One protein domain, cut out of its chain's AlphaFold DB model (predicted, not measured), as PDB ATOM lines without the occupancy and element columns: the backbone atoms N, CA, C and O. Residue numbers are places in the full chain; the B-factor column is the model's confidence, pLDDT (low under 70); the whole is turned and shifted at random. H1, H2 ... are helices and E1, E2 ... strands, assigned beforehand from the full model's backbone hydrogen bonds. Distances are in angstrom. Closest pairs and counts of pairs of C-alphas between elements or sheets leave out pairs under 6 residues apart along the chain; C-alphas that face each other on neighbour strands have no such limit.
ATOM      1  N   SER A  82     118.572  80.701  86.003       93.25
ATOM      2  CA  SER A  82     118.518  80.962  87.442       93.25
ATOM      3  C   SER A  82     117.869  82.307  87.738       93.25
ATOM      4  O   SER A  82     118.202  83.319  87.129       93.25
ATOM      5  N   LYS A  83     116.975  82.323  88.728       91.62
ATOM      6  CA  LYS A  83     116.334  83.537  89.248       91.62
ATOM      7  C   LYS A  83     116.797  83.809  90.674       91.62
ATOM      8  O   LYS A  83     117.082  82.872  91.420       91.62
ATOM      9  N   ALA A  84     116.809  85.074  91.097       89.94
ATOM     10  CA  ALA A  84     117.216  85.450  92.456       89.94
ATOM     11  C   ALA A  84     116.427  84.688  93.543       89.94
ATOM     12  O   ALA A  84     117.001  84.206  94.524       89.94
ATOM     13  N   GLN A  85     115.123  84.480  93.314       89.69
ATOM     14  CA  GLN A  85     114.242  83.698  94.190       89.69
ATOM     15  C   GLN A  85     114.740  82.263  94.445       89.69
ATOM     16  O   GLN A  85     114.538  81.739  95.541       89.69
ATOM     17  N   ASP A  86     115.440  81.643  93.485       92.19
ATOM     18  CA  ASP A  86     115.927  80.263  93.602       92.19
ATOM     19  C   ASP A  86     117.003  80.152  94.694       92.19
ATOM     20  O   ASP A  86     117.142  79.114  95.350       92.19
ATOM     21  N   GLY A  87     117.731  81.247  94.940       92.06
ATOM     22  CA  GLY A  87     118.684  81.373  96.036       92.06
ATOM     23  C   GLY A  87     118.012  81.402  97.409       92.06
ATOM     24  O   GLY A  87     118.601  80.926  98.385       92.06
ATOM     25  N   LEU A  88     116.778  81.906  97.500       91.94
ATOM     26  CA  LEU A  88     115.994  81.951  98.734       91.94
ATOM     27  C   LEU A  88     115.283  80.620  98.980       91.94
ATOM     28  O   LEU A  88     115.630  79.889  99.911       91.94
ATOM     29  N   TYR A  89     114.297  80.286  98.156       90.31
ATOM     30  CA  TYR A  89     113.584  79.019  98.230       90.31
ATOM     31  C   TYR A  89     112.872  78.712  96.916       90.31
ATOM     32  O   TYR A  89     112.363  79.598  96.240       90.31
ATOM     33  N   THR A  90     112.752  77.427  96.609       89.81
ATOM     34  CA  THR A  90     111.866  76.933  95.555       89.81
ATOM     35  C   THR A  90     110.668  76.226  96.168       89.81
ATOM     36  O   THR A  90     110.710  75.769  97.315       89.81
ATOM     37  N   TYR A  91     109.577  76.164  95.410       88.44
ATOM     38  CA  TYR A  91     108.348  75.504  95.823       88.44
ATOM     39  C   TYR A  91     108.082  74.277  94.956       88.44
ATOM     40  O   TYR A  91     107.935  74.391  93.739       88.44
ATOM     41  N   ASP A  92     108.008  73.106  95.585       88.31
ATOM     42  CA  ASP A  92     107.754  71.840  94.905       88.31
ATOM     43  C   ASP A  92     106.245  71.597  94.749       88.31
ATOM     44  O   ASP A  92     105.603  70.866  95.510       88.31
ATOM     45  N   ALA A  93     105.665  72.266  93.752       87.75
ATOM     46  CA  ALA A  93     104.248  72.136  93.434       87.75
ATOM     47  C   ALA A  93     103.875  70.717  92.970       87.75
ATOM     48  O   ALA A  93     102.755  70.276  93.226       87.75
ATOM     49  N   ILE A  94     104.802  70.001  92.320       89.75
ATOM     50  CA  ILE A  94     104.568  68.649  91.792       89.75
ATOM     51  C   ILE A  94     104.418  67.669  92.950       89.75
ATOM     52  O   ILE A  94     103.420  66.950  93.018       89.75
ATOM     53  N   ARG A  95     105.359  67.688  93.899       87.31
ATOM     54  CA  ARG A  95     105.267  66.865  95.107       87.31
ATOM     55  C   ARG A  95     103.998  67.177  95.894       87.31
ATOM     56  O   ARG A  95     103.324  66.257  96.344       87.31
ATOM     57  N   ARG A  96     103.620  68.454  96.006       89.06
ATOM     58  CA  ARG A  96     102.355  68.820  96.655       89.06
ATOM     59  C   ARG A  96     101.145  68.235  95.956       89.06
ATOM     60  O   ARG A  96     100.272  67.701  96.630       89.06
ATOM     61  N   LEU A  97     101.076  68.347  94.633       89.25
ATOM     62  CA  LEU A  97      99.963  67.803  93.865       89.25
ATOM     63  C   LEU A  97      99.860  66.282  94.040       89.25
ATOM     64  O   LEU A  97      98.767  65.774  94.282       89.25
ATOM     65  N   HIS A  98     100.992  65.580  93.980       89.19
ATOM     66  CA  HIS A  98     101.064  64.147  94.252       89.19
ATOM     67  C   HIS A  98     100.526  63.806  95.652       89.19
ATOM     68  O   HIS A  98      99.657  62.949  95.789       89.19
ATOM     69  N   ASP A  99     100.967  64.518  96.689       88.31
ATOM     70  CA  ASP A  99     100.535  64.247  98.064       88.31
ATOM     71  C   ASP A  99      99.048  64.572  98.295       88.31
ATOM     72  O   ASP A  99      98.395  63.920  99.111       88.31
ATOM     73  N   VAL A 100      98.484  65.545  97.562       88.56
ATOM     74  CA  VAL A 100      97.029  65.794  97.537       88.56
ATOM     75  C   VAL A 100      96.286  64.583  96.972       88.56
ATOM     76  O   VAL A 100      95.308  64.148  97.578       88.56
ATOM     77  N   GLN A 101      96.745  64.026  95.849       89.00
ATOM     78  CA  GLN A 101      96.113  62.865  95.211       89.00
ATOM     79  C   GLN A 101      96.209  61.615  96.090       89.00
ATOM     80  O   GLN A 101      95.216  60.924  96.303       89.00
ATOM     81  N   VAL A 102      97.381  61.351  96.665       87.75
ATOM     82  CA  VAL A 102      97.590  60.198  97.550       87.75
ATOM     83  C   VAL A 102      96.713  60.289  98.804       87.75
ATOM     84  O   VAL A 102      96.104  59.297  99.192       87.75
ATOM     85  N   LYS A 103      96.561  61.480  99.397       86.56
ATOM     86  CA  LYS A 103      95.685  61.683 100.564       86.56
ATOM     87  C   LYS A 103      94.193  61.519 100.252       86.56
ATOM     88  O   LYS A 103      93.421  61.183 101.144       86.56
ATOM     89  N   GLN A 104      93.777  61.760  99.007       86.31
ATOM     90  CA  GLN A 104      92.410  61.458  98.568       86.31
ATOM     91  C   GLN A 104      92.152  59.946  98.505       86.31
ATOM     92  O   GLN A 104      91.026  59.521  98.750       86.31
ATOM     93  N   LEU A 105      93.177  59.148  98.188       87.00
ATOM     94  CA  LEU A 105      93.088  57.688  98.090       87.00
ATOM     95  C   LEU A 105      93.229  56.994  99.452       87.00
ATOM     96  O   LEU A 105      92.532  56.016  99.707       87.00
ATOM     97  N   ASP A 106      94.096  57.509 100.326       84.69
ATOM     98  CA  ASP A 106      94.267  57.028 101.699       84.69
ATOM     99  C   ASP A 106      94.270  58.203 102.699       84.69
ATOM    100  O   ASP A 106      95.304  58.843 102.935       84.69
ATOM    101  N   PRO A 107      93.109  58.497 103.315       79.69
ATOM    102  CA  PRO A 107      92.962  59.591 104.271       79.69
ATOM    103  C   PRO A 107      93.782  59.434 105.560       79.69
ATOM    104  O   PRO A 107      93.968  60.426 106.269       79.69
ATOM    105  N   ASN A 108      94.266  58.226 105.881       82.75
ATOM    106  CA  ASN A 108      94.975  57.940 107.135       82.75
ATOM    107  C   ASN A 108      96.483  58.236 107.066       82.75
ATOM    108  O   ASN A 108      97.193  58.086 108.062       82.75
ATOM    109  N   LEU A 109      96.992  58.669 105.910       78.62
ATOM    110  CA  LEU A 109      98.396  59.039 105.758       78.62
ATOM    111  C   LEU A 109      98.737  60.330 106.519       78.62
ATOM    112  O   LEU A 109      98.088  61.368 106.388       78.62
ATOM    113  N   ASN A 110      99.847  60.284 107.260       71.50
ATOM    114  CA  ASN A 110     100.312  61.350 108.156       71.50
ATOM    115  C   ASN A 110     100.851  62.621 107.462       71.50
ATOM    116  O   ASN A 110     101.406  63.491 108.133       71.50
ATOM    117  N   TYR A 111     100.720  62.773 106.140       72.44
ATOM    118  CA  TYR A 111     101.175  63.980 105.442       72.44
ATOM    119  C   TYR A 111     100.030  64.987 105.251       72.44
ATOM    120  O   TYR A 111      98.895  64.616 104.944       72.44
ATOM    121  N   ASN A 112     100.296  66.282 105.459       76.69
ATOM    122  CA  ASN A 112      99.300  67.350 105.326       76.69
ATOM    123  C   ASN A 112      99.641  68.303 104.164       76.69
ATOM    124  O   ASN A 112     100.423  69.237 104.360       76.69
ATOM    125  N   PRO A 113      99.015  68.128 102.983       78.81
ATOM    126  CA  PRO A 113      99.284  68.962 101.812       78.81
ATOM    127  C   PRO A 113      98.844  70.426 101.929       78.81
ATOM    128  O   PRO A 113      99.205  71.261 101.089       78.81
ATOM    129  N   SER A 114      98.060  70.754 102.958       79.12
ATOM    130  CA  SER A 114      97.620  72.121 103.243       79.12
ATOM    131  C   SER A 114      98.744  72.993 103.805       79.12
ATOM    132  O   SER A 114      98.689  74.215 103.676       79.12
ATOM    133  N   ASP A 115      99.784  72.393 104.390       82.31
ATOM    134  CA  ASP A 115     100.932  73.137 104.895       82.31
ATOM    135  C   ASP A 115     101.960  73.375 103.779       82.31
ATOM    136  O   ASP A 115     102.849  72.563 103.509       82.31
ATOM    137  N   ALA A 116     101.845  74.539 103.135       77.19
ATOM    138  CA  ALA A 116     102.731  74.966 102.056       77.19
ATOM    139  C   ALA A 116     104.216  75.005 102.467       77.19
ATOM    140  O   ALA A 116     105.095  74.934 101.603       77.19
ATOM    141  N   LYS A 117     104.529  75.105 103.769       82.00
ATOM    142  CA  LYS A 117     105.918  75.165 104.239       82.00
ATOM    143  C   LYS A 117     106.671  73.865 103.968       82.00
ATOM    144  O   LYS A 117     107.866  73.934 103.697       82.00
ATOM    145  N   ASN A 118     105.969  72.732 103.964       82.94
ATOM    146  CA  ASN A 118     106.546  71.400 103.752       82.94
ATOM    147  C   ASN A 118     107.062  71.172 102.323       82.94
ATOM    148  O   ASN A 118     107.840  70.252 102.081       82.94
ATOM    149  N   TYR A 119     106.670  72.045 101.397       85.88
ATOM    150  CA  TYR A 119     107.050  71.993  99.988       85.88
ATOM    151  C   TYR A 119     108.070  73.062  99.608       85.88
ATOM    152  O   TYR A 119     108.432  73.184  98.439       85.88
ATOM    153  N   ARG A 120     108.540  73.853 100.580       89.25
ATOM    154  CA  ARG A 120     109.596  74.837 100.352       89.25
ATOM    155  C   ARG A 120     110.957  74.195 100.555       89.25
ATOM    156  O   ARG A 120     111.251  73.656 101.621       89.25
ATOM    157  N   LYS A 121     111.818  74.319  99.553       90.19
ATOM    158  CA  LYS A 121     113.220  73.919  99.633       90.19
ATOM    159  C   LYS A 121     114.087  75.166  99.616       90.19
ATOM    160  O   LYS A 121     114.110  75.883  98.625       90.19
ATOM    161  N   PHE A 122     114.807  75.420 100.705       92.94
ATOM    162  CA  PHE A 122     115.699  76.576 100.782       92.94
ATOM    163  C   PHE A 122     116.872  76.457  99.800       92.94
ATOM    164  O   PHE A 122     117.543  75.416  99.741       92.94
ATOM    165  N   GLY A 123     117.137  77.548  99.084       94.06
ATOM    166  CA  GLY A 123     118.356  77.757  98.307       94.06
ATOM    167  C   GLY A 123     119.547  78.115  99.202       94.06
ATOM    168  O   GLY A 123     119.467  78.042 100.431       94.06
ATOM    169  N   ALA A 124     120.689  78.463  98.606       95.81
ATOM    170  CA  ALA A 124     121.910  78.757  99.365       95.81
ATOM    171  C   ALA A 124     121.764  79.975 100.291       95.81
ATOM    172  O   ALA A 124     122.114  79.888 101.470       95.81
ATOM    173  N   LEU A 125     121.185  81.071  99.788       94.19
ATOM    174  CA  LEU A 125     120.911  82.277 100.572       94.19
ATOM    175  C   LEU A 125     119.845  82.007 101.637       94.19
ATOM    176  O   LEU A 125     120.025  82.376 102.793       94.19
ATOM    177  N   GLY A 126     118.775  81.283 101.296       93.75
ATOM    178  CA  GLY A 126     117.749  80.905 102.269       93.75
ATOM    179  C   GLY A 126     118.305  80.079 103.431       93.75
ATOM    180  O   GLY A 126     117.974  80.334 104.587       93.75
ATOM    181  N   LYS A 127     119.207  79.129 103.150       94.12
ATOM    182  CA  LYS A 127     119.906  78.355 104.192       94.12
ATOM    183  C   LYS A 127     120.785  79.246 105.073       94.12
ATOM    184  O   LYS A 127     120.787  79.039 106.286       94.12
ATOM    185  N   ALA A 128     121.481  80.218 104.482       94.25
ATOM    186  CA  ALA A 128     122.293  81.187 105.211       94.25
ATOM    187  C   ALA A 128     121.435  82.064 106.138       94.25
ATOM    188  O   ALA A 128     121.716  82.139 107.330       94.25
ATOM    189  N   PHE A 129     120.340  82.644 105.637       90.94
ATOM    190  CA  PHE A 129     119.436  83.496 106.430       90.94
ATOM    191  C   PHE A 129     118.660  82.743 107.519       90.94
ATOM    192  O   PHE A 129     118.223  83.334 108.516       90.94
ATOM    193  N   ASN A 130     118.467  81.435 107.336       90.50
ATOM    194  CA  ASN A 130     117.849  80.580 108.342       90.50
ATOM    195  C   ASN A 130     118.819  80.200 109.478       90.50
ATOM    196  O   ASN A 130     118.367  79.712 110.511       90.50
ATOM    197  N   CYS A 131     120.130  80.416 109.323       88.25
ATOM    198  CA  CYS A 131     121.086  80.266 110.419       88.25
ATOM    199  C   CYS A 131     120.974  81.479 111.358       88.25
ATOM    200  O   CYS A 131     121.173  82.613 110.930       88.25
ATOM    201  N   LYS A 132     120.585  81.254 112.620       86.81
ATOM    202  CA  LYS A 132     120.374  82.328 113.612       86.81
ATOM    203  C   LYS A 132     121.556  82.529 114.555       86.81
ATOM    204  O   LYS A 132     121.734  83.627 115.069       86.81
ATOM    205  N   ASP A 133     122.376  81.499 114.727       88.62
ATOM    206  CA  ASP A 133     123.432  81.482 115.743       88.62
ATOM    207  C   ASP A 133     124.759  82.058 115.230       88.62
ATOM    208  O   ASP A 133     125.597  82.507 116.011       88.62
ATOM    209  N   CYS A 134     124.972  82.052 113.909       91.44
ATOM    210  CA  CYS A 134     126.189  82.550 113.269       91.44
ATOM    211  C   CYS A 134     125.926  82.985 111.812       91.44
ATOM    212  O   CYS A 134     124.937  82.554 111.212       91.44
ATOM    213  N   PRO A 135     126.783  83.839 111.219       93.44
ATOM    214  CA  PRO A 135     126.739  84.123 109.788       93.44
ATOM    215  C   PRO A 135     127.141  82.891 108.963       93.44
ATOM    216  O   PRO A 135     127.671  81.919 109.488       93.44
ATOM    217  N   ALA A 136     126.939  82.949 107.649       95.69
ATOM    218  CA  ALA A 136     127.346  81.901 106.716       95.69
ATOM    219  C   ALA A 136     128.135  82.491 105.544       95.69
ATOM    220  O   ALA A 136     127.922  83.641 105.157       95.69
ATOM    221  N   ASP A 147     120.738  86.389  84.016       91.12
ATOM    222  CA  ASP A 147     120.117  87.543  83.365       91.12
ATOM    223  C   ASP A 147     120.690  88.873  83.908       91.12
ATOM    224  O   ASP A 147     121.132  88.940  85.059       91.12
ATOM    225  N   LEU A 148     120.669  89.937  83.097       87.62
ATOM    226  CA  LEU A 148     121.203  91.260  83.451       87.62
ATOM    227  C   LEU A 148     120.562  91.852  84.714       87.62
ATOM    228  O   LEU A 148     121.241  92.561  85.462       87.62
ATOM    229  N   ASP A 149     119.291  91.542  84.978       88.38
ATOM    230  CA  ASP A 149     118.576  92.046  86.156       88.38
ATOM    231  C   ASP A 149     118.889  91.252  87.437       88.38
ATOM    232  O   ASP A 149     118.624  91.711  88.552       88.38
ATOM    233  N   PHE A 150     119.528  90.083  87.317       88.75
ATOM    234  CA  PHE A 150     119.757  89.168  88.435       88.75
ATOM    235  C   PHE A 150     120.515  89.791  89.623       88.75
ATOM    236  O   PHE A 150     120.082  89.587  90.762       88.75
ATOM    237  N   PRO A 151     121.605  90.568  89.443       84.69
ATOM    238  CA  PRO A 151     122.287  91.207  90.570       84.69
ATOM    239  C   PRO A 151     121.405  92.217  91.319       84.69
ATOM    240  O   PRO A 151     121.482  92.307  92.547       84.69
ATOM    241  N   ASN A 152     120.544  92.949  90.603       85.88
ATOM    242  CA  ASN A 152     119.604  93.896  91.206       85.88
ATOM    243  C   ASN A 152     118.520  93.150  91.999       85.88
ATOM    244  O   ASN A 152     118.218  93.516  93.140       85.88
ATOM    245  N   ASP A 153     118.008  92.055  91.439       87.75
ATOM    246  CA  ASP A 153     117.025  91.191  92.093       87.75
ATOM    247  C   ASP A 153     117.582  90.507  93.347       87.75
ATOM    248  O   ASP A 153     116.864  90.327  94.334       87.75
ATOM    249  N   LEU A 154     118.872  90.153  93.369       84.00
ATOM    250  CA  LEU A 154     119.512  89.660  94.591       84.00
ATOM    251  C   LEU A 154     119.429  90.696  95.715       84.00
ATOM    252  O   LEU A 154     119.114  90.329  96.845       84.00
ATOM    253  N   GLY A 155     119.671  91.973  95.409       74.50
ATOM    254  CA  GLY A 155     119.594  93.065  96.378       74.50
ATOM    255  C   GLY A 155     118.199  93.241  96.982       74.50
ATOM    256  O   GLY A 155     118.089  93.463  98.186       74.50
ATOM    257  N   SER A 156     117.141  93.087  96.181       73.81
ATOM    258  CA  SER A 156     115.750  93.171  96.659       73.81
ATOM    259  C   SER A 156     115.313  91.937  97.459       73.81
ATOM    260  O   SER A 156     114.450  92.029  98.334       73.81
ATOM    261  N   CYS A 157     115.930  90.785  97.186       68.56
ATOM    262  CA  CYS A 157     115.654  89.511  97.844       68.56
ATOM    263  C   CYS A 157     116.352  89.346  99.199       68.56
ATOM    264  O   CYS A 157     115.910  88.527 100.011       68.56
ATOM    265  N   VAL A 158     117.446  90.072  99.456       64.25
ATOM    266  CA  VAL A 158     118.074  90.080 100.780       64.25
ATOM    267  C   VAL A 158     117.056  90.691 101.746       64.25
ATOM    268  O   VAL A 158     116.720  91.867 101.599       64.25
ATOM    269  N   PRO A 159     116.524  89.930 102.726       59.84
ATOM    270  CA  PRO A 159     115.646  90.518 103.726       59.84
ATOM    271  C   PRO A 159     116.383  91.702 104.355       59.84
ATOM    272  O   PRO A 159     117.589  91.610 104.562       59.84
ATOM    273  N   ASN A 160     115.701  92.814 104.634       44.03
ATOM    274  CA  ASN A 160     116.294  93.951 105.341       44.03
ATOM    275  C   ASN A 160     116.804  93.479 106.723       44.03
ATOM    276  O   ASN A 160     116.087  93.558 107.713       44.03
ATOM    277  N   VAL A 161     118.032  92.951 106.790       39.69
ATOM    278  CA  VAL A 161     118.728  92.523 108.022       39.69
ATOM    279  C   VAL A 161     119.566  93.683 108.580       39.69
ATOM    280  O   VAL A 161     120.576  93.494 109.252       39.69
ATOM    281  N   LEU A 162     119.152  94.915 108.292       31.91
ATOM    282  CA  LEU A 162     119.650  96.124 108.932       31.91
ATOM    283  C   LEU A 162     118.464  96.820 109.593       31.91
ATOM    284  O   LEU A 162     117.948  97.790 109.054       31.91
ATOM    285  N   ASN A 163     118.008  96.251 110.709       30.17
ATOM    286  CA  ASN A 163     117.355  96.930 111.828       30.17
ATOM    287  C   ASN A 163     117.493  96.040 113.064       30.17
ATOM    288  O   ASN A 163     117.038  94.876 112.996       30.17
TER     289      ASN A 163
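This is residues 82 to 136 and 147 to 163 of the 163 residues of the protein "ATPase_AAA_core domain-containing protein" of Calothrix desertica PCC 7102 (UniProt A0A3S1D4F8). The model looks like a T: a long arm whose outgoing limb, E1 and H2, and returning limb, residues 106 to 119 and E2, are joined near its base by one short strand pair, and a head of three short helices, with H1 between H4 and H5. The arm makes most of the longest axis, H2 lies toward its far end, and residues 106 to 115 turn the chain back there. The printed part has 72 residues with five named helices and two named strands, in the order H1, E1, H2, H3, E2, H4, H5; the sheet, E1 - E2, is antiparallel and the class is mostly helix. The whole is only just loose, close to extended, with a radius of gyration of the C-alphas of 16.3 A; the outline is only just flat, with spans of 46 by 33 by 18 A.

H1, residues 84 to 88, touches H4, residues 124 to 129, and the closest C-alphas, those of Leu 88 and Gly 126, are 4.1 A apart. H1 also touches H5, residues 150 to 157; the closest C-alphas are those of Ala 84 and Leu 154, at 5.2 A. H4 and H5 are apart. E1, residues 89 to 91, and E2, residues 120 to 122, are antiparallel neighbours with 156 degrees between their directions. N 90 and O 121 are within hydrogen-bond range at 2.9 A, as are N 121 and O 90 at 2.9 A. H2, residues 93 to 105, only just touches H3, residues 116 to 119, with 3 pairs of C-alphas within 8 A, through residues 93 to 96 alone; the closest are those of Arg 96 and Tyr 119, at 6.6 A. H2 is apart from H1, E2, H4 and H5. Every O i to N i+4 pair is within hydrogen-bond range in H2, H4 and H5; H1 has 0 of 1 such pairs but 2 of 2 O i to N i+3 pairs within range, and H3 is too short for an i+4 pair.

H1 begins with C-alpha 84 at (117.216, 85.450, 92.456) and is 7.3 A long, and E1 follows with 6.8 A. H2 is the longest helix, 18.8 A, and ends with C-alpha 105 at (93.088, 57.688, 98.090). H3 measures 5.6 A, E2 6.4 A and H4 8.9 A. H5, 10.3 A long, ends with C-alpha 157 at (115.654, 89.511, 97.844).

The two C-alphas farthest apart are those of Asn 108 and Leu 148, at 48.6 A. Residues 137 to 146 are not printed, and C-alphas 136 and 147 are 25.1 A apart across this cut, in the link from H4 to H5. Of the links that are printed whole, H2 to H3 is short and the other four are tight. The mean pLDDT of the printed part is 83.4, and residues 157 to 163 are under 70.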